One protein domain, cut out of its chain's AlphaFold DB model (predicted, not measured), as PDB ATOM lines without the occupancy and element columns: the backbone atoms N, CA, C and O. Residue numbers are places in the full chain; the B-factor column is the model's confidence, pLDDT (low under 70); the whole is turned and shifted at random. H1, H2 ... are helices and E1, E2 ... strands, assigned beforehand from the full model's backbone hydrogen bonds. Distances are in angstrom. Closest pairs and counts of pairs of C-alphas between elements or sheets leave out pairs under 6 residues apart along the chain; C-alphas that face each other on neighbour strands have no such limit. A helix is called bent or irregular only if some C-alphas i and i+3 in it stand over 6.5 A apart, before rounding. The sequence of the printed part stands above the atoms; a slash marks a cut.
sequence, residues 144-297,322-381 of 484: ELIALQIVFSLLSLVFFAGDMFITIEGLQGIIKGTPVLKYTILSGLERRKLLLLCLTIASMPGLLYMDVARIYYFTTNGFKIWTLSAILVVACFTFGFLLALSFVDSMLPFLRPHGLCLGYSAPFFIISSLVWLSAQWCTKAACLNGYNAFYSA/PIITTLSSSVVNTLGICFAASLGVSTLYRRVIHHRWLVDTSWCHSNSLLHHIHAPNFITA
ATOM      1  N   GLU A 144     405.093 441.950 373.004       93.25
ATOM      2  CA  GLU A 144     405.233 443.391 372.743       93.25
ATOM      3  C   GLU A 144     405.561 444.153 374.034       93.25
ATOM      4  O   GLU A 144     406.454 445.000 374.047       93.25
ATOM      5  N   LEU A 145     404.883 443.812 375.136       91.19
ATOM      6  CA  LEU A 145     405.110 444.422 376.448       91.19
ATOM      7  C   LEU A 145     406.492 444.078 377.007       91.19
ATOM      8  O   LEU A 145     407.165 444.957 377.542       91.19
ATOM      9  N   ILE A 146     406.933 442.828 376.848       92.56
ATOM     10  CA  ILE A 146     408.272 442.394 377.266       92.56
ATOM     11  C   ILE A 146     409.341 443.157 376.474       92.56
ATOM     12  O   ILE A 146     410.270 443.708 377.065       92.56
ATOM     13  N   ALA A 147     409.193 443.246 375.147       94.25
ATOM     14  CA  ALA A 147     410.120 443.991 374.300       94.25
ATOM     15  C   ALA A 147     410.171 445.477 374.689       94.25
ATOM     16  O   ALA A 147     411.255 446.040 374.851       94.25
ATOM     17  N   LEU A 148     409.009 446.094 374.913       93.00
ATOM     18  CA  LEU A 148     408.894 447.475 375.369       93.00
ATOM     19  C   LEU A 148     409.598 447.672 376.721       93.00
ATOM     20  O   LEU A 148     410.416 448.583 376.858       93.00
ATOM     21  N   GLN A 149     409.366 446.789 377.696       94.62
ATOM     22  CA  GLN A 149     410.022 446.860 379.001       94.62
ATOM     23  C   GLN A 149     411.546 446.768 378.884       94.62
ATOM     24  O   GLN A 149     412.250 447.562 379.512       94.62
ATOM     25  N   ILE A 150     412.066 445.843 378.070       95.12
ATOM     26  CA  ILE A 150     413.509 445.679 377.840       95.12
ATOM     27  C   ILE A 150     414.097 446.950 377.220       95.12
ATOM     28  O   ILE A 150     415.081 447.482 377.735       95.12
ATOM     29  N   VAL A 151     413.480 447.477 376.158       96.12
ATOM     30  CA  VAL A 151     413.962 448.678 375.461       96.12
ATOM     31  C   VAL A 151     414.000 449.882 376.399       96.12
ATOM     32  O   VAL A 151     415.039 450.533 376.513       96.12
ATOM     33  N   PHE A 152     412.912 450.165 377.120       95.62
ATOM     34  CA  PHE A 152     412.871 451.307 378.037       95.62
ATOM     35  C   PHE A 152     413.765 451.119 379.267       95.62
ATOM     36  O   PHE A 152     414.331 452.098 379.753       95.62
ATOM     37  N   SER A 153     413.980 449.882 379.723       94.25
ATOM     38  CA  SER A 153     414.959 449.591 380.777       94.25
ATOM     39  C   SER A 153     416.382 449.894 380.304       94.25
ATOM     40  O   SER A 153     417.116 450.605 380.992       94.25
ATOM     41  N   LEU A 154     416.763 449.459 379.099       95.44
ATOM     42  CA  LEU A 154     418.073 449.770 378.517       95.44
ATOM     43  C   LEU A 154     418.250 451.275 378.275       95.44
ATOM     44  O   LEU A 154     419.288 451.836 378.629       95.44
ATOM     45  N   LEU A 155     417.229 451.954 377.745       94.31
ATOM     46  CA  LEU A 155     417.241 453.410 377.585       94.31
ATOM     47  C   LEU A 155     417.375 454.130 378.930       94.31
ATOM     48  O   LEU A 155     418.129 455.099 379.026       94.31
ATOM     49  N   SER A 156     416.714 453.647 379.987       93.62
ATOM     50  CA  SER A 156     416.853 454.229 381.325       93.62
ATOM     51  C   SER A 156     418.293 454.131 381.842       93.62
ATOM     52  O   SER A 156     418.806 455.110 382.381       93.62
ATOM     53  N   LEU A 157     418.986 453.011 381.592       92.19
ATOM     54  CA  LEU A 157     420.401 452.850 381.940       92.19
ATOM     55  C   LEU A 157     421.284 453.829 381.164       92.19
ATOM     56  O   LEU A 157     422.154 454.462 381.757       92.19
ATOM     57  N   VAL A 158     421.035 454.006 379.862       90.81
ATOM     58  CA  VAL A 158     421.766 454.971 379.023       90.81
ATOM     59  C   VAL A 158     421.570 456.401 379.530       90.81
ATOM     60  O   VAL A 158     422.546 457.128 379.712       90.81
ATOM     61  N   PHE A 159     420.330 456.807 379.817       91.00
ATOM     62  CA  PHE A 159     420.039 458.147 380.331       91.00
ATOM     63  C   PHE A 159     420.548 458.370 381.759       91.00
ATOM     64  O   PHE A 159     420.866 459.502 382.118       91.00
ATOM     65  N   PHE A 160     420.668 457.313 382.561       90.69
ATOM     66  CA  PHE A 160     421.237 457.373 383.906       90.69
ATOM     67  C   PHE A 160     422.775 457.365 383.918       90.69
ATOM     68  O   PHE A 160     423.399 457.822 384.876       90.69
ATOM     69  N   ALA A 161     423.415 456.878 382.853       89.12
ATOM     70  CA  ALA A 161     424.851 456.631 382.840       89.12
ATOM     71  C   ALA A 161     425.701 457.901 383.053       89.12
ATOM     72  O   ALA A 161     426.733 457.840 383.723       89.12
ATOM     73  N   GLY A 162     425.262 459.064 382.553       85.62
ATOM     74  CA  GLY A 162     425.943 460.347 382.789       85.62
ATOM     75  C   GLY A 162     425.954 460.763 384.266       85.62
ATOM     76  O   GLY A 162     426.984 461.195 384.783       85.62
ATOM     77  N   ASP A 163     424.838 460.560 384.971       86.88
ATOM     78  CA  ASP A 163     424.740 460.805 386.414       86.88
ATOM     79  C   ASP A 163     425.567 459.815 387.232       86.88
ATOM     80  O   ASP A 163     426.242 460.202 388.190       86.88
ATOM     81  N   MET A 164     425.558 458.543 386.832       86.06
ATOM     82  CA  MET A 164     426.376 457.515 387.468       86.06
ATOM     83  C   MET A 164     427.869 457.833 387.330       86.06
ATOM     84  O   MET A 164     428.607 457.740 388.309       86.06
ATOM     85  N   PHE A 165     428.305 458.293 386.154       86.81
ATOM     86  CA  PHE A 165     429.690 458.690 385.910       86.81
ATOM     87  C   PHE A 165     430.145 459.828 386.838       86.81
ATOM     88  O   PHE A 165     431.169 459.694 387.511       86.81
ATOM     89  N   ILE A 166     429.379 460.922 386.940       82.56
ATOM     90  CA  ILE A 166     429.751 462.044 387.820       82.56
ATOM     91  C   ILE A 166     429.725 461.619 389.291       82.56
ATOM     92  O   ILE A 166     430.570 462.053 390.072       82.56
ATOM     93  N   THR A 167     428.795 460.744 389.676       83.12
ATOM     94  CA  THR A 167     428.720 460.220 391.046       83.12
ATOM     95  C   THR A 167     429.957 459.392 391.401       83.12
ATOM     96  O   THR A 167     430.512 459.559 392.488       83.12
ATOM     97  N   ILE A 168     430.440 458.554 390.477       83.19
ATOM     98  CA  ILE A 168     431.674 457.770 390.650       83.19
ATOM     99  C   ILE A 168     432.896 458.693 390.757       83.19
ATOM    100  O   ILE A 168     433.698 458.535 391.678       83.19
ATOM    101  N   GLU A 169     433.023 459.686 389.874       80.12
ATOM    102  CA  GLU A 169     434.081 460.711 389.950       80.12
ATOM    103  C   GLU A 169     434.027 461.485 391.277       80.12
ATOM    104  O   GLU A 169     435.053 461.768 391.902       80.12
ATOM    105  N   GLY A 170     432.816 461.777 391.758       76.75
ATOM    106  CA  GLY A 170     432.588 462.381 393.062       76.75
ATOM    107  C   GLY A 170     433.119 461.506 394.197       76.75
ATOM    108  O   GLY A 170     433.895 461.980 395.026       76.75
ATOM    109  N   LEU A 171     432.771 460.217 394.205       78.12
ATOM    110  CA  LEU A 171     433.222 459.257 395.215       78.12
ATOM    111  C   LEU A 171     434.748 459.089 395.213       78.12
ATOM    112  O   LEU A 171     435.373 459.127 396.273       78.12
ATOM    113  N   GLN A 172     435.367 458.986 394.033       79.00
ATOM    114  CA  GLN A 172     436.827 458.954 393.906       79.00
ATOM    115  C   GLN A 172     437.477 460.219 394.476       79.00
ATOM    116  O   GLN A 172     438.543 460.149 395.089       79.00
ATOM    117  N   GLY A 173     436.830 461.373 394.307       74.94
ATOM    118  CA  GLY A 173     437.266 462.628 394.904       74.94
ATOM    119  C   GLY A 173     437.282 462.598 396.435       74.94
ATOM    120  O   GLY A 173     438.226 463.139 397.013       74.94
ATOM    121  N   ILE A 174     436.299 461.936 397.069       80.31
ATOM    122  CA  ILE A 174     436.190 461.801 398.536       80.31
ATOM    123  C   ILE A 174     437.351 460.951 399.041       80.31
ATOM    124  O   ILE A 174     438.045 461.348 399.973       80.31
ATOM    125  N   ILE A 175     437.596 459.816 398.379       79.44
ATOM    126  CA  ILE A 175     438.674 458.880 398.729       79.44
ATOM    127  C   ILE A 175     440.045 459.563 398.625       79.44
ATOM    128  O   ILE A 175     440.917 459.337 399.456       79.44
ATOM    129  N   LYS A 176     440.232 460.441 397.634       79.94
ATOM    130  CA  LYS A 176     441.483 461.189 397.421       79.94
ATOM    131  C   LYS A 176     441.604 462.459 398.280       79.94
ATOM    132  O   LYS A 176     442.542 463.223 398.079       79.94
ATOM    133  N   GLY A 177     440.653 462.733 399.181       66.31
ATOM    134  CA  GLY A 177     440.650 463.939 400.022       66.31
ATOM    135  C   GLY A 177     440.496 465.255 399.247       66.31
ATOM    136  O   GLY A 177     440.781 466.328 399.771       66.31
ATOM    137  N   THR A 178     440.055 465.197 397.988       66.75
ATOM    138  CA  THR A 178     439.844 466.392 397.161       66.75
ATOM    139  C   THR A 178     438.432 466.943 397.381       66.75
ATOM    140  O   THR A 178     437.514 466.168 397.644       66.75
ATOM    141  N   PRO A 179     438.195 468.262 397.248       55.44
ATOM    142  CA  PRO A 179     436.848 468.815 397.398       55.44
ATOM    143  C   PRO A 179     435.896 468.175 396.378       55.44
ATOM    144  O   PRO A 179     436.253 468.081 395.210       55.44
ATOM    145  N   VAL A 180     434.708 467.720 396.786       59.03
ATOM    146  CA  VAL A 180     433.826 466.880 395.948       59.03
ATOM    147  C   VAL A 180     432.553 467.598 395.525       59.03
ATOM    148  O   VAL A 180     431.940 468.312 396.316       59.03
ATOM    149  N   LEU A 181     432.124 467.351 394.284       57.44
ATOM    150  CA  LEU A 181     430.806 467.733 393.787       57.44
ATOM    151  C   LEU A 181     429.736 466.848 394.449       57.44
ATOM    152  O   LEU A 181     429.472 465.738 394.000       57.44
ATOM    153  N   LYS A 182     429.139 467.323 395.543       60.12
ATOM    154  CA  LYS A 182     427.985 466.661 396.166       60.12
ATOM    155  C   LYS A 182     426.717 467.131 395.458       60.12
ATOM    156  O   LYS A 182     426.412 468.322 395.502       60.12
ATOM    157  N   TYR A 183     425.976 466.225 394.827       66.19
ATOM    158  CA  TYR A 183     424.614 466.527 394.396       66.19
ATOM    159  C   TYR A 183     423.694 465.311 394.503       66.19
ATOM    160  O   TYR A 183     424.113 464.170 394.329       66.19
ATOM    161  N   THR A 184     422.429 465.572 394.823       70.06
ATOM    162  CA  THR A 184     421.410 464.539 395.019       70.06
ATOM    163  C   THR A 184     420.696 464.274 393.699       70.06
ATOM    164  O   THR A 184     419.876 465.087 393.274       70.06
ATOM    165  N   ILE A 185     420.976 463.135 393.055       79.00
ATOM    166  CA  ILE A 185     420.383 462.764 391.753       79.00
ATOM    167  C   ILE A 185     418.847 462.814 391.806       79.00
ATOM    168  O   ILE A 185     418.212 463.356 390.904       79.00
ATOM    169  N   LEU A 186     418.259 462.326 392.904       80.81
ATOM    170  CA  LEU A 186     416.809 462.309 393.139       80.81
ATOM    171  C   LEU A 186     416.183 463.715 393.096       80.81
ATOM    172  O   LEU A 186     415.097 463.881 392.551       80.81
ATOM    173  N   SER A 187     416.875 464.736 393.610       79.50
ATOM    174  CA  SER A 187     416.425 466.136 393.540       79.50
ATOM    175  C   SER A 187     416.520 466.714 392.128       79.50
ATOM    176  O   SER A 187     415.799 467.645 391.791       79.50
ATOM    177  N   GLY A 188     417.393 466.153 391.291       82.06
ATOM    178  CA  GLY A 188     417.551 466.533 389.894       82.06
ATOM    179  C   GLY A 188     416.611 465.802 388.925       82.06
ATOM    180  O   GLY A 188     416.649 466.089 387.725       82.06
ATOM    181  N   LEU A 189     415.778 464.862 389.394       85.75
ATOM    182  CA  LEU A 189     414.862 464.106 388.526       85.75
ATOM    183  C   LEU A 189     413.843 465.002 387.810       85.75
ATOM    184  O   LEU A 189     413.493 464.709 386.671       85.75
ATOM    185  N   GLU A 190     413.464 466.135 388.413       85.88
ATOM    186  CA  GLU A 190     412.609 467.172 387.803       85.88
ATOM    187  C   GLU A 190     413.124 467.613 386.417       85.88
ATOM    188  O   GLU A 190     412.346 467.868 385.497       85.88
ATOM    189  N   ARG A 191     414.451 467.666 386.243       86.62
ATOM    190  CA  ARG A 191     415.106 468.091 384.993       86.62
ATOM    191  C   ARG A 191     415.405 466.931 384.053       86.62
ATOM    192  O   ARG A 191     415.655 467.146 382.871       86.62
ATOM    193  N   ARG A 192     415.336 465.696 384.548       89.31
ATOM    194  CA  ARG A 192     415.667 464.470 383.814       89.31
ATOM    195  C   ARG A 192     414.411 463.825 383.222       89.31
ATOM    196  O   ARG A 192     414.152 462.643 383.434       89.31
ATOM    197  N   LYS A 193     413.634 464.604 382.461       90.06
ATOM    198  CA  LYS A 193     412.313 464.201 381.941       90.06
ATOM    199  C   LYS A 193     412.351 462.917 381.103       90.06
ATOM    200  O   LYS A 193     411.472 462.079 381.255       90.06
ATOM    201  N   LEU A 194     413.382 462.731 380.270       91.75
ATOM    202  CA  LEU A 194     413.537 461.523 379.441       91.75
ATOM    203  C   LEU A 194     413.828 460.275 380.278       91.75
ATOM    204  O   LEU A 194     413.238 459.225 380.039       91.75
ATOM    205  N   LEU A 195     414.698 460.400 381.284       92.94
ATOM    206  CA  LEU A 195     414.967 459.316 382.232       92.94
ATOM    207  C   LEU A 195     413.692 458.953 382.999       92.94
ATOM    208  O   LEU A 195     413.352 457.780 383.099       92.94
ATOM    209  N   LEU A 196     412.979 459.962 383.503       93.06
ATOM    210  CA  LEU A 196     411.760 459.772 384.280       93.06
ATOM    211  C   LEU A 196     410.652 459.113 383.444       93.06
ATOM    212  O   LEU A 196     410.034 458.162 383.905       93.06
ATOM    213  N   LEU A 197     410.485 459.539 382.187       94.69
ATOM    214  CA  LEU A 197     409.593 458.901 381.218       94.69
ATOM    215  C   LEU A 197     409.961 457.429 380.990       94.69
ATOM    216  O   LEU A 197     409.084 456.571 381.047       94.69
ATOM    217  N   CYS A 198     411.244 457.122 380.774       95.50
ATOM    218  CA  CYS A 198     411.684 455.738 380.580       95.50
ATOM    219  C   CYS A 198     411.428 454.876 381.818       95.50
ATOM    220  O   CYS A 198     410.975 453.748 381.675       95.50
ATOM    221  N   LEU A 199     411.671 455.402 383.024       94.00
ATOM    222  CA  LEU A 199     411.403 454.685 384.274       94.00
ATOM    223  C   LEU A 199     409.907 454.405 384.461       94.00
ATOM    224  O   LEU A 199     409.540 453.289 384.830       94.00
ATOM    225  N   THR A 200     409.037 455.377 384.173       95.00
ATOM    226  CA  THR A 200     407.580 455.187 384.230       95.00
ATOM    227  C   THR A 200     407.115 454.149 383.208       95.00
ATOM    228  O   THR A 200     406.397 453.220 383.562       95.00
ATOM    229  N   ILE A 201     407.562 454.241 381.953       94.69
ATOM    230  CA  ILE A 201     407.152 453.292 380.908       94.69
ATOM    231  C   ILE A 201     407.699 451.883 381.188       94.69
ATOM    232  O   ILE A 201     406.976 450.905 381.027       94.69
ATOM    233  N   ALA A 202     408.938 451.757 381.672       94.88
ATOM    234  CA  ALA A 202     409.526 450.465 382.028       94.88
ATOM    235  C   ALA A 202     408.823 449.786 383.218       94.88
ATOM    236  O   ALA A 202     408.863 448.563 383.338       94.88
ATOM    237  N   SER A 203     408.179 450.557 384.098       94.00
ATOM    238  CA  SER A 203     407.441 450.036 385.257       94.00
ATOM    239  C   SER A 203     405.942 449.839 385.001       94.00
ATOM    240  O   SER A 203     405.297 449.094 385.738       94.00
ATOM    241  N   MET A 204     405.394 450.414 383.925       92.25
ATOM    242  CA  MET A 204     403.990 450.275 383.520       92.25
ATOM    243  C   MET A 204     403.512 448.813 383.369       92.25
ATOM    244  O   MET A 204     402.412 448.521 383.849       92.25
ATOM    245  N   PRO A 205     404.287 447.862 382.795       92.75
ATOM    246  CA  PRO A 205     403.886 446.451 382.735       92.75
ATOM    247  C   PRO A 205     403.601 445.823 384.104       92.75
ATOM    248  O   PRO A 205     402.866 444.840 384.180       92.75
ATOM    249  N   GLY A 206     404.097 446.424 385.194       92.12
ATOM    250  CA  GLY A 206     403.754 446.040 386.561       92.12
ATOM    251  C   GLY A 206     402.245 445.986 386.814       92.12
ATOM    252  O   GLY A 206     401.798 445.110 387.549       92.12
ATOM    253  N   LEU A 207     401.451 446.856 386.169       92.50
ATOM    254  CA  LEU A 207     399.984 446.850 386.286       92.50
ATOM    255  C   LEU A 207     399.393 445.518 385.821       92.50
ATOM    256  O   LEU A 207     398.519 444.956 386.477       92.50
ATOM    257  N   LEU A 208     399.916 444.997 384.711       93.44
ATOM    258  CA  LEU A 208     399.503 443.715 384.166       93.44
ATOM    259  C   LEU A 208     400.030 442.557 385.014       93.44
ATOM    260  O   LEU A 208     399.283 441.626 385.303       93.44
ATOM    261  N   TYR A 209     401.289 442.624 385.459       93.25
ATOM    262  CA  TYR A 209     401.862 441.596 386.330       93.25
ATOM    263  C   TYR A 209     401.079 441.450 387.629       93.25
ATOM    264  O   TYR A 209     400.849 440.333 388.074       93.25
ATOM    265  N   MET A 210     400.608 442.557 388.201       92.69
ATOM    266  CA  MET A 210     399.811 442.540 389.423       92.69
ATOM    267  C   MET A 210     398.433 441.899 389.202       92.69
ATOM    268  O   MET A 210     397.973 441.137 390.053       92.69
ATOM    269  N   ASP A 211     397.811 442.137 388.042       92.56
ATOM    270  CA  ASP A 211     396.554 441.494 387.641       92.56
ATOM    271  C   ASP A 211     396.698 439.988 387.387       92.56
ATOM    272  O   ASP A 211     395.792 439.227 387.714       92.56
ATOM    273  N   VAL A 212     397.835 439.544 386.851       92.44
ATOM    274  CA  VAL A 212     398.146 438.112 386.710       92.44
ATOM    275  C   VAL A 212     398.474 437.502 388.074       92.44
ATOM    276  O   VAL A 212     397.992 436.425 388.413       92.44
ATOM    277  N   ALA A 213     399.259 438.196 388.900       92.88
ATOM    278  CA  ALA A 213     399.730 437.694 390.186       92.88
ATOM    279  C   ALA A 213     398.588 437.374 391.160       92.88
ATOM    280  O   ALA A 213     398.685 436.390 391.894       92.88
ATOM    281  N   ARG A 214     397.495 438.157 391.150       91.44
ATOM    282  CA  ARG A 214     396.320 437.870 391.994       91.44
ATOM    283  C   ARG A 214     395.660 436.531 391.683       91.44
ATOM    284  O   ARG A 214     395.067 435.970 392.590       91.44
ATOM    285  N   ILE A 215     395.780 436.002 390.464       91.06
ATOM    286  CA  ILE A 215     395.203 434.703 390.075       91.06
ATOM    287  C   ILE A 215     395.898 433.560 390.834       91.06
ATOM    288  O   ILE A 215     395.265 432.574 391.204       91.06
ATOM    289  N   TYR A 216     397.187 433.722 391.139       89.00
ATOM    290  CA  TYR A 216     398.053 432.680 391.690       89.00
ATOM    291  C   TYR A 216     398.173 432.697 393.223       89.00
ATOM    292  O   TYR A 216     399.111 432.100 393.754       89.00
ATOM    293  N   TYR A 217     397.259 433.348 393.953       89.19
ATOM    294  CA  TYR A 217     397.336 433.517 395.416       89.19
ATOM    295  C   TYR A 217     397.636 432.220 396.187       89.19
ATOM    296  O   TYR A 217     398.491 432.222 397.071       89.19
ATOM    297  N   PHE A 218     396.970 431.117 395.830       85.44
ATOM    298  CA  PHE A 218     397.099 429.826 396.516       85.44
ATOM    299  C   PHE A 218     398.346 429.016 396.126       85.44
ATOM    300  O   PHE A 218     398.577 427.948 396.684       85.44
ATOM    301  N   THR A 219     399.179 429.514 395.212       83.75
ATOM    302  CA  THR A 219     400.427 428.836 394.828       83.75
ATOM    303  C   THR A 219     401.580 429.185 395.770       83.75
ATOM    304  O   THR A 219     401.640 430.279 396.339       83.75
ATOM    305  N   THR A 220     402.574 428.299 395.877       82.44
ATOM    306  CA  THR A 220     403.735 428.464 396.773       82.44
ATOM    307  C   THR A 220     404.500 429.774 396.548       82.44
ATOM    308  O   THR A 220     405.007 430.380 397.494       82.44
ATOM    309  N   ASN A 221     404.590 430.232 395.295       86.12
ATOM    310  CA  ASN A 221     405.303 431.455 394.923       86.12
ATOM    311  C   ASN A 221     404.378 432.633 394.579       86.12
ATOM    312  O   ASN A 221     404.882 433.733 394.347       86.12
ATOM    313  N   GLY A 222     403.054 432.457 394.607       86.75
ATOM    314  CA  GLY A 222     402.088 433.483 394.205       86.75
ATOM    315  C   GLY A 222     402.247 434.793 394.966       86.75
ATOM    316  O   GLY A 222     402.319 435.867 394.372       86.75
ATOM    317  N   PHE A 223     402.434 434.710 396.286       90.69
ATOM    318  CA  PHE A 223     402.667 435.897 397.108       90.69
ATOM    319  C   PHE A 223     403.962 436.643 396.740       90.69
ATOM    320  O   PHE A 223     403.985 437.869 396.771       90.69
ATOM    321  N   LYS A 224     405.029 435.935 396.342       91.69
ATOM    322  CA  LYS A 224     406.290 436.570 395.913       91.69
ATOM    323  C   LYS A 224     406.119 437.307 394.584       91.69
ATOM    324  O   LYS A 224     406.656 438.396 394.408       91.69
ATOM    325  N   ILE A 225     405.359 436.728 393.654       92.00
ATOM    326  CA  ILE A 225     405.057 437.359 392.362       92.00
ATOM    327  C   ILE A 225     404.206 438.615 392.590       92.00
ATOM    328  O   ILE A 225     404.472 439.660 391.993       92.00
ATOM    329  N   TRP A 226     403.239 438.548 393.509       94.00
ATOM    330  CA  TRP A 226     402.419 439.693 393.902       94.00
ATOM    331  C   TRP A 226     403.252 440.848 394.461       94.00
ATOM    332  O   TRP A 226     403.094 441.977 394.005       94.00
ATOM    333  N   THR A 227     404.159 440.592 395.407       94.62
ATOM    334  CA  THR A 227     404.968 441.662 396.015       94.62
ATOM    335  C   THR A 227     405.908 442.321 395.009       94.62
ATOM    336  O   THR A 227     405.991 443.548 394.971       94.62
ATOM    337  N   LEU A 228     406.564 441.541 394.144       94.19
ATOM    338  CA  LEU A 228     407.409 442.081 393.072       94.19
ATOM    339  C   LEU A 228     406.603 442.939 392.088       94.19
ATOM    340  O   LEU A 228     407.033 444.033 391.719       94.19
ATOM    341  N   SER A 229     405.413 442.471 391.710       94.94
ATOM    342  CA  SER A 229     404.512 443.208 390.820       94.94
ATOM    343  C   SER A 229     404.019 444.501 391.468       94.94
ATOM    344  O   SER A 229     404.060 445.557 390.842       94.94
ATOM    345  N   ALA A 230     403.635 444.447 392.747       95.06
ATOM    346  CA  ALA A 230     403.198 445.610 393.509       95.06
ATOM    347  C   ALA A 230     404.288 446.690 393.558       95.06
ATOM    348  O   ALA A 230     404.000 447.846 393.268       95.06
ATOM    349  N   ILE A 231     405.546 446.329 393.838       95.25
ATOM    350  CA  ILE A 231     406.665 447.288 393.872       95.25
ATOM    351  C   ILE A 231     406.849 447.985 392.516       95.25
ATOM    352  O   ILE A 231     407.061 449.198 392.477       95.25
ATOM    353  N   LEU A 232     406.731 447.253 391.402       94.88
ATOM    354  CA  LEU A 232     406.794 447.844 390.061       94.88
ATOM    355  C   LEU A 232     405.645 448.830 389.821       94.88
ATOM    356  O   LEU A 232     405.878 449.924 389.312       94.88
ATOM    357  N   VAL A 233     404.424 448.485 390.234       95.44
ATOM    358  CA  VAL A 233     403.269 449.388 390.123       95.44
ATOM    359  C   VAL A 233     403.470 450.647 390.964       95.44
ATOM    360  O   VAL A 233     403.236 451.755 390.480       95.44
ATOM    361  N   VAL A 234     403.954 450.506 392.200       95.69
ATOM    362  CA  VAL A 234     404.264 451.650 393.064       95.69
ATOM    363  C   VAL A 234     405.309 452.553 392.405       95.69
ATOM    364  O   VAL A 234     405.103 453.763 392.333       95.69
ATOM    365  N   ALA A 235     406.386 451.985 391.857       94.75
ATOM    366  CA  ALA A 235     407.388 452.747 391.117       94.75
ATOM    367  C   ALA A 235     406.780 453.494 389.914       94.75
ATOM    368  O   ALA A 235     407.072 454.677 389.723       94.75
ATOM    369  N   CYS A 236     405.889 452.846 389.154       95.50
ATOM    370  CA  CYS A 236     405.183 453.465 388.031       95.50
ATOM    371  C   CYS A 236     404.414 454.715 388.465       95.50
ATOM    372  O   CYS A 236     404.556 455.772 387.846       95.50
ATOM    373  N   PHE A 237     403.652 454.638 389.559       95.56
ATOM    374  CA  PHE A 237     402.882 455.778 390.053       95.56
ATOM    375  C   PHE A 237     403.747 456.861 390.701       95.56
ATOM    376  O   PHE A 237     403.519 458.042 390.445       95.56
ATOM    377  N   THR A 238     404.769 456.501 391.480       95.19
ATOM    378  CA  THR A 238     405.683 457.474 392.096       95.19
ATOM    379  C   THR A 238     406.446 458.275 391.036       95.19
ATOM    380  O   THR A 238     406.481 459.507 391.094       95.19
ATOM    381  N   PHE A 239     407.037 457.607 390.040       95.00
ATOM    382  CA  PHE A 239     407.750 458.293 388.959       95.00
ATOM    383  C   PHE A 239     406.793 458.991 387.991       95.00
ATOM    384  O   PHE A 239     407.074 460.110 387.565       95.00
ATOM    385  N   GLY A 240     405.637 458.385 387.701       95.25
ATOM    386  CA  GLY A 240     404.586 458.991 386.884       95.25
ATOM    387  C   GLY A 240     404.040 460.285 387.489       95.25
ATOM    388  O   GLY A 240     403.848 461.262 386.767       95.25
ATOM    389  N   PHE A 241     403.879 460.347 388.815       95.31
ATOM    390  CA  PHE A 241     403.482 461.567 389.518       95.31
ATOM    391  C   PHE A 241     404.519 462.683 389.350       95.31
ATOM    392  O   PHE A 241     404.164 463.812 389.016       95.31
ATOM    393  N   LEU A 242     405.811 462.378 389.520       93.50
ATOM    394  CA  LEU A 242     406.878 463.360 389.293       93.50
ATOM    395  C   LEU A 242     406.950 463.809 387.831       93.50
ATOM    396  O   LEU A 242     407.228 464.977 387.563       93.50
ATOM    397  N   LEU A 243     406.690 462.899 386.889       93.81
ATOM    398  CA  LEU A 243     406.664 463.213 385.467       93.81
ATOM    399  C   LEU A 243     405.533 464.191 385.168       93.81
ATOM    400  O   LEU A 243     405.790 465.248 384.590       93.81
ATOM    401  N   ALA A 244     404.321 463.881 385.631       92.69
ATOM    402  CA  ALA A 244     403.161 464.755 385.519       92.69
ATOM    403  C   ALA A 244     403.445 466.126 386.148       92.69
ATOM    404  O   ALA A 244     403.239 467.145 385.494       92.69
ATOM    405  N   LEU A 245     404.019 466.162 387.355       91.12
ATOM    406  CA  LEU A 245     404.395 467.405 388.026       91.12
ATOM    407  C   LEU A 245     405.392 468.236 387.199       91.12
ATOM    408  O   LEU A 245     405.216 469.444 387.056       91.12
ATOM    409  N   SER A 246     406.400 467.593 386.600       88.56
ATOM    410  CA  SER A 246     407.399 468.265 385.753       88.56
ATOM    411  C   SER A 246     406.817 468.822 384.446       88.56
ATOM    412  O   SER A 246     407.320 469.815 383.911       88.56
ATOM    413  N   PHE A 247     405.766 468.189 383.913       87.62
ATOM    414  CA  PHE A 247     405.029 468.693 382.756       87.62
ATOM    415  C   PHE A 247     404.116 469.849 383.147       87.62
ATOM    416  O   PHE A 247     404.136 470.870 382.469       87.62
ATOM    417  N   VAL A 248     403.388 469.721 384.258       87.44
ATOM    418  CA  VAL A 248     402.526 470.775 384.806       87.44
ATOM    419  C   VAL A 248     403.334 472.049 385.074       87.44
ATOM    420  O   VAL A 248     402.946 473.113 384.597       87.44
ATOM    421  N   ASP A 249     404.500 471.953 385.721       84.94
ATOM    422  CA  ASP A 249     405.385 473.112 385.943       84.94
ATOM    423  C   ASP A 249     405.853 473.749 384.620       84.94
ATOM    424  O   ASP A 249     405.876 474.971 384.465       84.94
ATOM    425  N   SER A 250     406.167 472.917 383.623       79.50
ATOM    426  CA  SER A 250     406.634 473.371 382.309       79.50
ATOM    427  C   SER A 250     405.544 474.024 381.456       79.50
ATOM    428  O   SER A 250     405.870 474.868 380.625       79.50
ATOM    429  N   MET A 251     404.288 473.603 381.615       78.69
ATOM    430  CA  MET A 251     403.145 474.023 380.792       78.69
ATOM    431  C   MET A 251     402.387 475.218 381.372       78.69
ATOM    432  O   MET A 251     401.585 475.821 380.663       78.69
ATOM    433  N   LEU A 252     402.644 475.592 382.630       75.12
ATOM    434  CA  LEU A 252     401.967 476.695 383.318       75.12
ATOM    435  C   LEU A 252     402.902 477.902 383.542       75.12
ATOM    436  O   LEU A 252     403.172 478.273 384.686       75.12
ATOM    437  N   PRO A 253     403.395 478.571 382.477       66.12
ATOM    438  CA  PRO A 253     404.282 479.726 382.620       66.12
ATOM    439  C   PRO A 253     403.577 480.950 383.228       66.12
ATOM    440  O   PRO A 253     404.247 481.815 383.789       66.12
ATOM    441  N   PHE A 254     402.243 481.023 383.148       64.38
ATOM    442  CA  PHE A 254     401.446 482.137 383.676       64.38
ATOM    443  C   PHE A 254     401.310 482.127 385.205       64.38
ATOM    444  O   PHE A 254     401.007 483.159 385.792       64.38
ATOM    445  N   LEU A 255     401.561 480.988 385.860       61.81
ATOM    446  CA  LEU A 255     401.533 480.873 387.320       61.81
ATOM    447  C   LEU A 255     402.839 481.319 387.985       61.81
ATOM    448  O   LEU A 255     402.961 481.142 389.191       61.81
ATOM    449  N   ARG A 256     403.805 481.884 387.235       61.88
ATOM    450  CA  ARG A 256     405.064 482.434 387.767       61.88
ATOM    451  C   ARG A 256     404.776 483.593 388.727       61.88
ATOM    452  O   ARG A 256     404.588 484.724 388.271       61.88
ATOM    453  N   PRO A 257     404.807 483.389 390.050       58.50
ATOM    454  CA  PRO A 257     404.584 484.463 390.994       58.50
ATOM    455  C   PRO A 257     405.929 485.160 391.197       58.50
ATOM    456  O   PRO A 257     406.719 484.715 392.013       58.50
ATOM    457  N   HIS A 258     406.234 486.205 390.422       63.72
ATOM    458  CA  HIS A 258     407.311 487.175 390.703       63.72
ATOM    459  C   HIS A 258     408.641 486.607 391.275       63.72
ATOM    460  O   HIS A 258     409.226 487.192 392.184       63.72
ATOM    461  N   GLY A 259     409.136 485.473 390.759       70.25
ATOM    462  CA  GLY A 259     410.387 484.855 391.227       70.25
ATOM    463  C   GLY A 259     410.287 484.068 392.543       70.25
ATOM    464  O   GLY A 259     411.293 483.915 393.230       70.25
ATOM    465  N   LEU A 260     409.103 483.575 392.915       80.88
ATOM    466  CA  LEU A 260     408.876 482.704 394.069       80.88
ATOM    467  C   LEU A 260     408.332 481.346 393.614       80.88
ATOM    468  O   LEU A 260     407.362 481.284 392.870       80.88
ATOM    469  N   CYS A 261     408.910 480.250 394.098       84.88
ATOM    470  CA  CYS A 261     408.426 478.898 393.811       84.88
ATOM    471  C   CYS A 261     408.118 478.136 395.102       84.88
ATOM    472  O   CYS A 261     408.730 478.363 396.151       84.88
ATOM    473  N   LEU A 262     407.191 477.186 395.021       87.38
ATOM    474  CA  LEU A 262     406.933 476.238 396.092       87.38
ATOM    475  C   LEU A 262     408.011 475.149 396.088       87.38
ATOM    476  O   LEU A 262     408.322 474.547 395.060       87.38
ATOM    477  N   GLY A 263     408.605 474.910 397.250       88.50
ATOM    478  CA  GLY A 263     409.667 473.932 397.421       88.50
ATOM    479  C   GLY A 263     409.146 472.585 397.899       88.50
ATOM    480  O   GLY A 263     408.438 472.545 398.900       88.50
ATOM    481  N   TYR A 264     409.556 471.483 397.268       92.31
ATOM    482  CA  TYR A 264     409.304 470.131 397.785       92.31
ATOM    483  C   TYR A 264     410.589 469.302 397.873       92.31
ATOM    484  O   TYR A 264     411.597 469.610 397.240       92.31
ATOM    485  N   SER A 265     410.579 468.242 398.683       91.50
ATOM    486  CA  SER A 265     411.703 467.305 398.780       91.50
ATOM    487  C   SER A 265     411.440 466.051 397.944       91.50
ATOM    488  O   SER A 265     410.769 465.125 398.399       91.50
ATOM    489  N   ALA A 266     411.992 465.994 396.725       90.50
ATOM    490  CA  ALA A 266     411.860 464.820 395.855       90.50
ATOM    491  C   ALA A 266     412.394 463.510 396.477       90.50
ATOM    492  O   ALA A 266     411.686 462.509 396.396       90.50
ATOM    493  N   PRO A 267     413.568 463.468 397.149       91.31
ATOM    494  CA  PRO A 267     414.041 462.243 397.799       91.31
ATOM    495  C   PRO A 267     413.078 461.748 398.881       91.31
ATOM    496  O   PRO A 267     412.784 460.558 398.946       91.31
ATOM    497  N   PHE A 268     412.551 462.667 399.698       92.69
ATOM    498  CA  PHE A 268     411.590 462.319 400.741       92.69
ATOM    499  C   PHE A 268     410.289 461.790 400.135       92.69
ATOM    500  O   PHE A 268     409.799 460.756 400.574       92.69
ATOM    501  N   PHE A 269     409.762 462.447 399.099       94.69
ATOM    502  CA  PHE A 269     408.567 461.990 398.388       94.69
ATOM    503  C   PHE A 269     408.745 460.585 397.796       94.69
ATOM    504  O   PHE A 269     407.908 459.713 398.022       94.69
ATOM    505  N   ILE A 270     409.845 460.339 397.077       93.62
ATOM    506  CA  ILE A 270     410.101 459.048 396.423       93.62
ATOM    507  C   ILE A 270     410.233 457.935 397.463       93.62
ATOM    508  O   ILE A 270     409.558 456.918 397.359       93.62
ATOM    509  N   ILE A 271     411.062 458.135 398.492       93.88
ATOM    510  CA  ILE A 271     411.298 457.109 399.516       93.88
ATOM    511  C   ILE A 271     410.024 456.856 400.328       93.88
ATOM    512  O   ILE A 271     409.653 455.703 400.528       93.88
ATOM    513  N   SER A 272     409.332 457.911 400.771       95.12
ATOM    514  CA  SER A 272     408.103 457.752 401.556       95.12
ATOM    515  C   SER A 272     406.994 457.081 400.746       95.12
ATOM    516  O   SER A 272     406.418 456.115 401.234       95.12
ATOM    517  N   SER A 273     406.738 457.502 399.504       95.88
ATOM    518  CA  SER A 273     405.710 456.870 398.664       95.88
ATOM    519  C   SER A 273     406.010 455.397 398.389       95.88
ATOM    520  O   SER A 273     405.118 454.565 398.548       95.88
ATOM    521  N   LEU A 274     407.266 455.058 398.065       94.94
ATOM    522  CA  LEU A 274     407.687 453.673 397.852       94.94
ATOM    523  C   LEU A 274     407.466 452.822 399.102       94.94
ATOM    524  O   LEU A 274     406.861 451.758 399.009       94.94
ATOM    525  N   VAL A 275     407.921 453.286 400.267       95.75
ATOM    526  CA  VAL A 275     407.811 452.532 401.525       95.75
ATOM    527  C   VAL A 275     406.352 452.367 401.946       95.75
ATOM    528  O   VAL A 275     405.935 451.252 402.249       95.75
ATOM    529  N   TRP A 276     405.563 453.443 401.941       96.12
ATOM    530  CA  TRP A 276     404.183 453.414 402.430       96.12
ATOM    531  C   TRP A 276     403.255 452.591 401.537       96.12
ATOM    532  O   TRP A 276     402.524 451.742 402.047       96.12
ATOM    533  N   LEU A 277     403.304 452.779 400.214       95.12
ATOM    534  CA  LEU A 277     402.485 451.979 399.299       95.12
ATOM    535  C   LEU A 277     402.926 450.511 399.294       95.12
ATOM    536  O   LEU A 277     402.080 449.619 399.338       95.12
ATOM    537  N   SER A 278     404.238 450.240 399.321       94.75
ATOM    538  CA  SER A 278     404.726 448.858 399.411       94.75
ATOM    539  C   SER A 278     404.277 448.196 400.711       94.75
ATOM    540  O   SER A 278     403.838 447.053 400.675       94.75
ATOM    541  N   ALA A 279     404.308 448.905 401.843       94.44
ATOM    542  CA  ALA A 279     403.831 448.380 403.121       94.44
ATOM    543  C   ALA A 279     402.324 448.068 403.109       94.44
ATOM    544  O   ALA A 279     401.905 447.072 403.696       94.44
ATOM    545  N   GLN A 280     401.512 448.875 402.419       93.62
ATOM    546  CA  GLN A 280     400.074 448.623 402.277       93.62
ATOM    547  C   GLN A 280     399.787 447.408 401.382       93.62
ATOM    548  O   GLN A 280     398.936 446.577 401.707       93.62
ATOM    549  N   TRP A 281     400.486 447.288 400.251       94.00
ATOM    550  CA  TRP A 281     400.145 446.311 399.212       94.00
ATOM    551  C   TRP A 281     400.882 444.979 399.340       94.00
ATOM    552  O   TRP A 281     400.354 443.945 398.931       94.00
ATOM    553  N   CYS A 282     402.072 444.959 399.944       94.00
ATOM    554  CA  CYS A 282     402.867 443.745 400.146       94.00
ATOM    555  C   CYS A 282     402.398 442.946 401.373       94.00
ATOM    556  O   CYS A 282     403.204 442.480 402.177       94.00
ATOM    557  N   THR A 283     401.084 442.776 401.524       93.94
ATOM    558  CA  THR A 283     400.467 442.005 402.607       93.94
ATOM    559  C   THR A 283     399.649 440.851 402.041       93.94
ATOM    560  O   THR A 283     399.063 440.947 400.959       93.94
ATOM    561  N   LYS A 284     399.580 439.733 402.777       90.81
ATOM    562  CA  LYS A 284     398.753 438.583 402.370       90.81
ATOM    563  C   LYS A 284     397.274 438.959 402.252       90.81
ATOM    564  O   LYS A 284     396.597 438.430 401.379       90.81
ATOM    565  N   ALA A 285     396.802 439.883 403.089       92.88
ATOM    566  CA  ALA A 285     395.432 440.386 403.054       92.88
ATOM    567  C   ALA A 285     395.134 441.156 401.757       92.88
ATOM    568  O   ALA A 285     394.118 440.897 401.122       92.88
ATOM    569  N   ALA A 286     396.035 442.042 401.316       92.19
ATOM    570  CA  ALA A 286     395.870 442.750 400.046       92.19
ATOM    571  C   ALA A 286     395.856 441.788 398.847       92.19
ATOM    572  O   ALA A 286     395.027 441.937 397.952       92.19
ATOM    573  N   CYS A 287     396.722 440.768 398.863       92.12
ATOM    574  CA  CYS A 287     396.754 439.748 397.815       92.12
ATOM    575  C   CYS A 287     395.474 438.889 397.805       92.12
ATOM    576  O   CYS A 287     394.901 438.664 396.744       92.12
ATOM    577  N   LEU A 288     394.967 438.494 398.981       93.00
ATOM    578  CA  LEU A 288     393.701 437.762 399.112       93.00
ATOM    579  C   LEU A 288     392.508 438.591 398.619       93.00
ATOM    580  O   LEU A 288     391.664 438.088 397.886       93.00
ATOM    581  N   ASN A 289     392.459 439.877 398.973       92.62
ATOM    582  CA  ASN A 289     391.429 440.787 398.475       92.62
ATOM    583  C   ASN A 289     391.497 440.921 396.949       92.62
ATOM    584  O   ASN A 289     390.461 440.922 396.290       92.62
ATOM    585  N   GLY A 290     392.707 440.991 396.383       91.75
ATOM    586  CA  GLY A 290     392.914 440.996 394.937       91.75
ATOM    587  C   GLY A 290     392.419 439.715 394.266       91.75
ATOM    588  O   GLY A 290     391.700 439.802 393.272       91.75
ATOM    589  N   TYR A 291     392.754 438.549 394.827       92.06
ATOM    590  CA  TYR A 291     392.273 437.243 394.366       92.06
ATOM    591  C   TYR A 291     390.742 437.185 394.377       92.06
ATOM    592  O   TYR A 291     390.123 436.926 393.347       92.06
ATOM    593  N   ASN A 292     390.125 437.520 395.512       90.44
ATOM    594  CA  ASN A 292     388.672 437.510 395.660       90.44
ATOM    595  C   ASN A 292     388.001 438.459 394.660       90.44
ATOM    596  O   ASN A 292     387.012 438.081 394.047       90.44
ATOM    597  N   ALA A 293     388.571 439.648 394.435       89.50
ATOM    598  CA  ALA A 293     388.057 440.604 393.455       89.50
ATOM    599  C   ALA A 293     388.165 440.108 392.000       89.50
ATOM    600  O   ALA A 293     387.369 440.505 391.152       89.50
ATOM    601  N   PHE A 294     389.149 439.258 391.677       89.25
ATOM    602  CA  PHE A 294     389.243 438.653 390.346       89.25
ATOM    603  C   PHE A 294     388.131 437.622 390.129       89.25
ATOM    604  O   PHE A 294     387.429 437.687 389.123       89.25
ATOM    605  N   TYR A 295     387.943 436.717 391.094       85.75
ATOM    606  CA  TYR A 295     386.968 435.625 391.006       85.75
ATOM    607  C   TYR A 295     385.531 436.027 391.368       85.75
ATOM    608  O   TYR A 295     384.601 435.280 391.077       85.75
ATOM    609  N   SER A 296     385.314 437.227 391.913       83.38
ATOM    610  CA  SER A 296     383.986 437.835 392.078       83.38
ATOM    611  C   SER A 296     383.459 438.477 390.786       83.38
ATOM    612  O   SER A 296     382.708 439.452 390.845       83.38
ATOM    613  N   ALA A 297     383.897 438.000 389.618       82.00
ATOM    614  CA  ALA A 297     383.406 438.476 388.333       82.00
ATOM    615  C   ALA A 297     381.891 438.244 388.224       82.00
ATOM    616  O   ALA A 297     381.367 437.242 388.714       82.00
ATOM    617  N   PRO A 322     390.114 445.689 386.545       91.50
ATOM    618  CA  PRO A 322     391.542 445.626 386.835       91.50
ATOM    619  C   PRO A 322     391.826 445.906 388.309       91.50
ATOM    620  O   PRO A 322     391.191 446.771 388.907       91.50
ATOM    621  N   ILE A 323     392.830 445.257 388.898       91.19
ATOM    622  CA  ILE A 323     393.167 445.435 390.321       91.19
ATOM    623  C   ILE A 323     393.415 446.901 390.698       91.19
ATOM    624  O   ILE A 323     393.153 447.332 391.824       91.19
ATOM    625  N   ILE A 324     393.883 447.697 389.733       89.12
ATOM    626  CA  ILE A 324     394.178 449.103 389.959       89.12
ATOM    627  C   ILE A 324     392.933 449.936 390.263       89.12
ATOM    628  O   ILE A 324     393.045 450.926 390.980       89.12
ATOM    629  N   THR A 325     391.741 449.545 389.800       90.50
ATOM    630  CA  THR A 325     390.512 450.278 390.137       90.50
ATOM    631  C   THR A 325     390.230 450.175 391.630       90.50
ATOM    632  O   THR A 325     389.933 451.181 392.271       90.50
ATOM    633  N   THR A 326     390.432 448.988 392.205       87.81
ATOM    634  CA  THR A 326     390.281 448.731 393.641       87.81
ATOM    635  C   THR A 326     391.360 449.439 394.462       87.81
ATOM    636  O   THR A 326     391.090 449.917 395.561       87.81
ATOM    637  N   LEU A 327     392.579 449.554 393.928       89.75
ATOM    638  CA  LEU A 327     393.710 450.183 394.622       89.75
ATOM    639  C   LEU A 327     393.836 451.696 394.382       89.75
ATOM    640  O   LEU A 327     394.614 452.359 395.068       89.75
ATOM    641  N   SER A 328     393.070 452.260 393.450       90.94
ATOM    642  CA  SER A 328     393.175 453.659 393.011       90.94
ATOM    643  C   SER A 328     393.073 454.665 394.162       90.94
ATOM    644  O   SER A 328     393.889 455.583 394.258       90.94
ATOM    645  N   SER A 329     392.135 454.454 395.089       91.75
ATOM    646  CA  SER A 329     391.969 455.307 396.271       91.75
ATOM    647  C   SER A 329     393.214 455.291 397.169       91.75
ATOM    648  O   SER A 329     393.676 456.341 397.613       91.75
ATOM    649  N   SER A 330     393.819 454.115 397.373       92.69
ATOM    650  CA  SER A 330     395.068 453.965 398.135       92.69
ATOM    651  C   SER A 330     396.242 454.672 397.446       92.69
ATOM    652  O   SER A 330     397.018 455.341 398.134       92.69
ATOM    653  N   VAL A 331     396.333 454.614 396.108       93.94
ATOM    654  CA  VAL A 331     397.348 455.354 395.334       93.94
ATOM    655  C   VAL A 331     397.202 456.857 395.543       93.94
ATOM    656  O   VAL A 331     398.151 457.510 395.974       93.94
ATOM    657  N   VAL A 332     396.022 457.410 395.254       94.44
ATOM    658  CA  VAL A 332     395.790 458.861 395.281       94.44
ATOM    659  C   VAL A 332     395.997 459.418 396.687       94.44
ATOM    660  O   VAL A 332     396.715 460.404 396.853       94.44
ATOM    661  N   ASN A 333     395.441 458.757 397.704       94.88
ATOM    662  CA  ASN A 333     395.559 459.203 399.089       94.88
ATOM    663  C   ASN A 333     397.012 459.155 399.572       94.88
ATOM    664  O   ASN A 333     397.514 460.139 400.112       94.88
ATOM    665  N   THR A 334     397.715 458.041 399.349       95.00
ATOM    666  CA  THR A 334     399.092 457.889 399.840       95.00
ATOM    667  C   THR A 334     400.054 458.819 399.105       95.00
ATOM    668  O   THR A 334     400.854 459.492 399.752       95.00
ATOM    669  N   LEU A 335     399.955 458.935 397.775       95.81
ATOM    670  CA  LEU A 335     400.775 459.888 397.022       95.81
ATOM    671  C   LEU A 335     400.483 461.333 397.429       95.81
ATOM    672  O   LEU A 335     401.425 462.100 397.622       95.81
ATOM    673  N   GLY A 336     399.210 461.692 397.615       95.62
ATOM    674  CA  GLY A 336     398.809 463.014 398.087       95.62
ATOM    675  C   GLY A 336     399.397 463.346 399.460       95.62
ATOM    676  O   GLY A 336     400.003 464.404 399.627       95.62
ATOM    677  N   ILE A 337     399.299 462.422 400.422       96.06
ATOM    678  CA  ILE A 337     399.852 462.588 401.776       96.06
ATOM    679  C   ILE A 337     401.381 462.679 401.737       96.06
ATOM    680  O   ILE A 337     401.953 463.601 402.320       96.06
ATOM    681  N   CYS A 338     402.063 461.770 401.034       96.38
ATOM    682  CA  CYS A 338     403.521 461.791 400.902       96.38
ATOM    683  C   CYS A 338     404.009 463.083 400.237       96.38
ATOM    684  O   CYS A 338     405.027 463.652 400.642       96.38
ATOM    685  N   PHE A 339     403.278 463.578 399.240       95.62
ATOM    686  CA  PHE A 339     403.600 464.828 398.570       95.62
ATOM    687  C   PHE A 339     403.390 466.037 399.487       95.62
ATOM    688  O   PHE A 339     404.311 466.844 399.637       95.62
ATOM    689  N   ALA A 340     402.251 466.123 400.178       95.31
ATOM    690  CA  ALA A 340     401.982 467.168 401.165       95.31
ATOM    691  C   ALA A 340     403.022 467.168 402.298       95.31
ATOM    692  O   ALA A 340     403.537 468.222 402.677       95.31
ATOM    693  N   ALA A 341     403.420 465.990 402.785       95.69
ATOM    694  CA  ALA A 341     404.495 465.854 403.760       95.69
ATOM    695  C   ALA A 341     405.844 466.324 403.186       95.69
ATOM    696  O   ALA A 341     406.589 467.028 403.865       95.69
ATOM    697  N   SER A 342     406.151 466.010 401.922       94.94
ATOM    698  CA  SER A 342     407.380 466.471 401.261       94.94
ATOM    699  C   SER A 342     407.446 467.996 401.103       94.94
ATOM    700  O   SER A 342     408.530 468.579 401.221       94.94
ATOM    701  N   LEU A 343     406.294 468.640 400.886       93.75
ATOM    702  CA  LEU A 343     406.137 470.092 400.876       93.75
ATOM    703  C   LEU A 343     406.339 470.670 402.277       93.75
ATOM    704  O   LEU A 343     407.132 471.595 402.451       93.75
ATOM    705  N   GLY A 344     405.680 470.090 403.283       93.06
ATOM    706  CA  GLY A 344     405.791 470.506 404.680       93.06
ATOM    707  C   GLY A 344     407.225 470.424 405.203       93.06
ATOM    708  O   GLY A 344     407.733 471.399 405.750       93.06
ATOM    709  N   VAL A 345     407.920 469.309 404.954       92.00
ATOM    710  CA  VAL A 345     409.327 469.119 405.345       92.00
ATOM    711  C   VAL A 345     410.235 470.138 404.658       92.00
ATOM    712  O   VAL A 345     411.068 470.752 405.322       92.00
ATOM    713  N   SER A 346     410.073 470.361 403.347       89.81
ATOM    714  CA  SER A 346     410.887 471.351 402.627       89.81
ATOM    715  C   SER A 346     410.628 472.771 403.133       89.81
ATOM    716  O   SER A 346     411.571 473.529 403.352       89.81
ATOM    717  N   THR A 347     409.366 473.118 403.371       89.50
ATOM    718  CA  THR A 347     408.951 474.440 403.855       89.50
ATOM    719  C   THR A 347     409.445 474.693 405.280       89.50
ATOM    720  O   THR A 347     409.999 475.752 405.563       89.50
ATOM    721  N   LEU A 348     409.316 473.708 406.176       90.94
ATOM    722  CA  LEU A 348     409.788 473.805 407.556       90.94
ATOM    723  C   LEU A 348     411.312 473.931 407.617       90.94
ATOM    724  O   LEU A 348     411.827 474.809 408.305       90.94
ATOM    725  N   TYR A 349     412.030 473.105 406.852       88.88
ATOM    726  CA  TYR A 349     413.486 473.181 406.744       88.88
ATOM    727  C   TYR A 349     413.942 474.585 406.317       88.88
ATOM    728  O   TYR A 349     414.818 475.181 406.949       88.88
ATOM    729  N   ARG A 350     413.285 475.166 405.303       85.69
ATOM    730  CA  ARG A 350     413.562 476.539 404.848       85.69
ATOM    731  C   ARG A 350     413.211 477.587 405.895       85.69
ATOM    732  O   ARG A 350     413.978 478.527 406.084       85.69
ATOM    733  N   ARG A 351     412.097 477.430 406.610       88.56
ATOM    734  CA  ARG A 351     411.695 478.374 407.656       88.56
ATOM    735  C   ARG A 351     412.698 478.406 408.808       88.56
ATOM    736  O   ARG A 351     412.980 479.486 409.322       88.56
ATOM    737  N   VAL A 352     413.238 477.249 409.187       89.50
ATOM    738  CA  VAL A 352     414.221 477.124 410.273       89.50
ATOM    739  C   VAL A 352     415.582 477.689 409.864       89.50
ATOM    740  O   VAL A 352     416.183 478.418 410.644       89.50
ATOM    741  N   ILE A 353     416.061 477.387 408.654       86.38
ATOM    742  CA  ILE A 353     417.437 477.721 408.243       86.38
ATOM    743  C   ILE A 353     417.531 479.062 407.514       86.38
ATOM    744  O   ILE A 353     418.454 479.837 407.745       86.38
ATOM    745  N   HIS A 354     416.593 479.340 406.612       81.31
ATOM    746  CA  HIS A 354     416.624 480.507 405.726       81.31
ATOM    747  C   HIS A 354     415.596 481.579 406.113       81.31
ATOM    748  O   HIS A 354     415.526 482.618 405.459       81.31
ATOM    749  N   HIS A 355     414.787 481.336 407.152       84.62
ATOM    750  CA  HIS A 355     413.711 482.216 407.623       84.62
ATOM    751  C   HIS A 355     412.658 482.587 406.563       84.62
ATOM    752  O   HIS A 355     411.847 483.489 406.786       84.62
ATOM    753  N   ARG A 356     412.595 481.850 405.449       84.38
ATOM    754  CA  ARG A 356     411.662 482.061 404.333       84.38
ATOM    755  C   ARG A 356     410.754 480.849 404.143       84.38
ATOM    756  O   ARG A 356     411.136 479.729 404.467       84.38
ATOM    757  N   TRP A 357     409.555 481.094 403.622       83.81
ATOM    758  CA  TRP A 357     408.552 480.053 403.361       83.81
ATOM    759  C   TRP A 357     408.634 479.487 401.937       83.81
ATOM    760  O   TRP A 357     408.400 478.302 401.736       83.81
ATOM    761  N   LEU A 358     408.993 480.320 400.959       85.50
ATOM    762  CA  LEU A 358     409.057 479.964 399.539       85.50
ATOM    763  C   LEU A 358     410.490 480.062 399.005       85.50
ATOM    764  O   LEU A 358     411.332 480.766 399.572       85.50
ATOM    765  N   VAL A 359     410.747 479.359 397.901       83.69
ATOM    766  CA  VAL A 359     412.021 479.400 397.175       83.69
ATOM    767  C   VAL A 359     412.096 480.715 396.415       83.69
ATOM    768  O   VAL A 359     411.257 480.965 395.558       83.69
ATOM    769  N   ASP A 360     413.103 481.535 396.690       83.44
ATOM    770  CA  ASP A 360     413.360 482.746 395.909       83.44
ATOM    771  C   ASP A 360     414.229 482.404 394.691       83.44
ATOM    772  O   ASP A 360     415.408 482.076 394.830       83.44
ATOM    773  N   THR A 361     413.637 482.457 393.503       82.50
ATOM    774  CA  THR A 361     414.282 482.202 392.209       82.50
ATOM    775  C   THR A 361     414.613 483.491 391.455       82.50
ATOM    776  O   THR A 361     415.117 483.423 390.335       82.50
ATOM    777  N   SER A 362     414.427 484.671 392.059       80.38
ATOM    778  CA  SER A 362     414.701 485.969 391.419       80.38
ATOM    779  C   SER A 362     416.125 486.079 390.854       80.38
ATOM    780  O   SER A 362     416.323 486.561 389.738       80.38
ATOM    781  N   TRP A 363     417.125 485.548 391.564       81.06
ATOM    782  CA  TRP A 363     418.522 485.566 391.113       81.06
ATOM    783  C   TRP A 363     418.782 484.687 389.877       81.06
ATOM    784  O   TRP A 363     419.744 484.939 389.150       81.06
ATOM    785  N   CYS A 364     417.924 483.702 389.587       79.88
ATOM    786  CA  CYS A 364     418.044 482.887 388.375       79.88
ATOM    787  C   CYS A 364     417.885 483.746 387.110       79.88
ATOM    788  O   CYS A 364     418.483 483.428 386.088       79.88
ATOM    789  N   HIS A 365     417.154 484.866 387.189       75.81
ATOM    790  CA  HIS A 365     417.041 485.829 386.090       75.81
ATOM    791  C   HIS A 365     418.306 486.665 385.890       75.81
ATOM    792  O   HIS A 365     418.605 487.060 384.768       75.81
ATOM    793  N   SER A 366     419.051 486.929 386.964       76.81
ATOM    794  CA  SER A 366     420.305 487.686 386.885       76.81
ATOM    795  C   SER A 366     421.479 486.862 386.356       76.81
ATOM    796  O   SER A 366     422.496 487.436 385.976       76.81
ATOM    797  N   ASN A 367     421.335 485.532 386.324       80.44
ATOM    798  CA  ASN A 367     422.396 484.618 385.937       80.44
ATOM    799  C   ASN A 367     422.315 484.238 384.459       80.44
ATOM    800  O   ASN A 367     421.299 483.722 383.996       80.44
ATOM    801  N   SER A 368     423.409 484.446 383.724       78.81
ATOM    802  CA  SER A 368     423.464 484.262 382.265       78.81
ATOM    803  C   SER A 368     423.142 482.827 381.827       78.81
ATOM    804  O   SER A 368     422.498 482.609 380.799       78.81
ATOM    805  N   LEU A 369     423.530 481.838 382.637       79.31
ATOM    806  CA  LEU A 369     423.285 480.422 382.379       79.31
ATOM    807  C   LEU A 369     421.862 480.002 382.761       79.31
ATOM    808  O   LEU A 369     421.186 479.343 381.974       79.31
ATOM    809  N   LEU A 370     421.399 480.372 383.957       80.06
ATOM    810  CA  LEU A 370     420.066 479.993 384.449       80.06
ATOM    811  C   LEU A 370     418.940 480.732 383.719       80.06
ATOM    812  O   LEU A 370     417.843 480.199 383.593       80.06
ATOM    813  N   HIS A 371     419.212 481.921 383.181       79.94
ATOM    814  CA  HIS A 371     418.288 482.600 382.283       79.94
ATOM    815  C   HIS A 371     418.103 481.815 380.975       79.94
ATOM    816  O   HIS A 371     416.996 481.723 380.448       79.94
ATOM    817  N   HIS A 372     419.181 481.225 380.449       79.56
ATOM    818  CA  HIS A 372     419.128 480.423 379.226       79.56
ATOM    819  C   HIS A 372     418.524 479.026 379.466       79.56
ATOM    820  O   HIS A 372     417.812 478.485 378.620       79.56
ATOM    821  N   ILE A 373     418.777 478.444 380.638       76.12
ATOM    822  CA  ILE A 373     418.251 477.143 381.055       76.12
ATOM    823  C   ILE A 373     416.952 477.369 381.833       76.12
ATOM    824  O   ILE A 373     416.992 477.532 383.046       76.12
ATOM    825  N   HIS A 374     415.811 477.368 381.132       74.56
ATOM    826  CA  HIS A 374     414.447 477.517 381.672       74.56
ATOM    827  C   HIS A 374     414.312 477.164 383.169       74.56
ATOM    828  O   HIS A 374     414.194 475.991 383.525       74.56
ATOM    829  N   ALA A 375     414.309 478.171 384.043       75.19
ATOM    830  CA  ALA A 375     414.099 477.994 385.481       75.19
ATOM    831  C   ALA A 375     412.678 477.456 385.784       75.19
ATOM    832  O   ALA A 375     411.774 477.652 384.965       75.19
ATOM    833  N   PRO A 376     412.471 476.751 386.917       78.12
ATOM    834  CA  PRO A 376     411.142 476.286 387.324       78.12
ATOM    835  C   PRO A 376     410.193 477.461 387.562       78.12
ATOM    836  O   PRO A 376     410.631 478.564 387.892       78.12
ATOM    837  N   ASN A 377     408.896 477.213 387.386       79.12
ATOM    838  CA  ASN A 377     407.888 478.273 387.356       79.12
ATOM    839  C   ASN A 377     407.096 478.363 388.658       79.12
ATOM    840  O   ASN A 377     406.993 479.436 389.249       79.12
ATOM    841  N   PHE A 378     406.537 477.238 389.089       80.56
ATOM    842  CA  PHE A 378     405.589 477.153 390.192       80.56
ATOM    843  C   PHE A 378     406.115 476.260 391.312       80.56
ATOM    844  O   PHE A 378     406.065 476.647 392.480       80.56
ATOM    845  N   ILE A 379     406.654 475.089 390.973       87.06
ATOM    846  CA  ILE A 379     407.084 474.096 391.956       87.06
ATOM    847  C   ILE A 379     408.445 473.517 391.604       87.06
ATOM    848  O   ILE A 379     408.724 473.214 390.449       87.06
ATOM    849  N   THR A 380     409.305 473.344 392.609       87.44
ATOM    850  CA  THR A 380     410.632 472.779 392.375       87.44
ATOM    851  C   THR A 380     411.187 471.973 393.545       87.44
ATOM    852  O   THR A 380     410.995 472.308 394.718       87.44
ATOM    853  N   ALA A 381     411.925 470.914 393.209       86.50
ATOM    854  CA  ALA A 381     412.774 470.170 394.139       86.50
ATOM    855  C   ALA A 381     414.242 470.618 394.104       86.50
ATOM    856  O   ALA A 381     415.077 470.097 394.852       86.50
TER     857      ALA A 381
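What this domain is: This is residues 144 to 297 and 322 to 381 of the 484 residues of the protein "Aste57867_14951 protein" of Aphanomyces stellatus (UniProt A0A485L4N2). What shape does the model make? An elongated stack of helices is built round the long H5, with H3 and then H4 along one side of it, H6 on another and H8 beyond H6. H1a packs on H3 while H1b reaches away and touches no helix; H7 crosses one end of the stack, and E1, H9 and H10 with unnamed stretches make a small loose head at the other end. What is it made of? The printed part has 214 residues with ten named helices and one named strand, in the order H1 H2 H3 H4 H5 E1 H6 H7 H8 H9 H10, and the class is mostly helix. How compact is it? It is only just compact, close to loose, with a radius of gyration of the C-alphas of 20.2 A and spans of 62 by 39 by 32 A.

How they stand to each other: How does the longest helix by residues stand? H1, residues 144 to 175, was assigned as one helix by its hydrogen bonds but is bent: C-alphas 159 and 162 are 6.8 A apart, and its arms H1a, residues 144 to 159, and H1b, residues 162 to 175, stand at a steep tilt of 43 degrees. H1a touches H3, residues 193 to 203, opposite ways at 35.1 degrees, only just steep; their closest C-alphas, of Gln 149 and Ala 202, are 4.7 A apart. What touches the hub? H5, residues 222 to 251, is the hub and touches five helices, among them H3, opposite ways at a shallow tilt of 25 degrees, with closest C-alphas, of Thr 200 and Cys 236, 4.8 A apart. H4, residues 206 to 216, makes a helical hairpin with H5, closest at the C-alphas of Tyr 216 and Gly 222, 4.8 A. H6, residues 266 to 281, touches residues 227 to 239 of H5, closest at the C-alphas of Ile 231 and Ser 278, 6.1 A; H2, residues 185 to 191, touches H5 too, closest at the C-alphas of Glu 190 and Ser 246, 5.7 A. What lies farther out? H8, residues 323 to 353, touches H6, closest at the C-alphas of Phe 269 and Ser 342, 5.5 A, and H7, residues 284 to 295, touches H4 about perpendicular at 85 degrees, closest at the C-alphas of Arg 214 and Tyr 291, 4.7 A. E1, residues 260 to 263, pairs with no named strand, but its residues 260 to 261 pair antiparallel with residues 359 to 360, and 262 to 263 parallel with 379 to 380. H9, residues 362 to 366, and H10, residues 368 to 372, touch only at the corner, and only just, with 3 pairs of C-alphas within 8 A. How complete are the helix backbones? Every O i to N i+4 pair is within hydrogen-bond range in H1a, H1b, H3, H5, H6 and H7, against 5 of 7 in H4 and 25 of 27 in H8. It is 1 of 3 in H2, 0 of 1 in H9 and 0 of 1 in H10, where 3 of 4, 2 of 2 and 1 of 2 O i to N i+3 pairs are within range.

Where its parts are: Where do the long helices run? H1a begins at C-alpha 144, (405.233, 443.391, 372.743), and is 22.2 A long; H1b is 20.5 A and H6 22.2 A. H5 runs 42.7 A from C-alpha 222 at (402.088, 433.483, 394.205), and H8 runs 44.2 A to C-alpha 353 at (417.437, 477.721, 408.243). Which helices are irregular? H8 is, with C-alphas 326 and 329 7.3 A apart and a kink of 39 degrees near residue 330; H2 only just is, with C-alphas 187 and 190 7.0 A apart.

The domain as a whole: How large is it, and where is it cut? The two C-alphas farthest apart, of Gly 177 and Ala 297, are 63.7 A apart. Residues 298 to 321 are not printed, and C-alphas 297 and 322 are 10.9 A apart across the cut. Are any links long, and where is confidence low? Of the links that are printed whole, none is long. The mean pLDDT of the printed part is 87.4, and residues 177 to 183 and 253 to 258 are under 70.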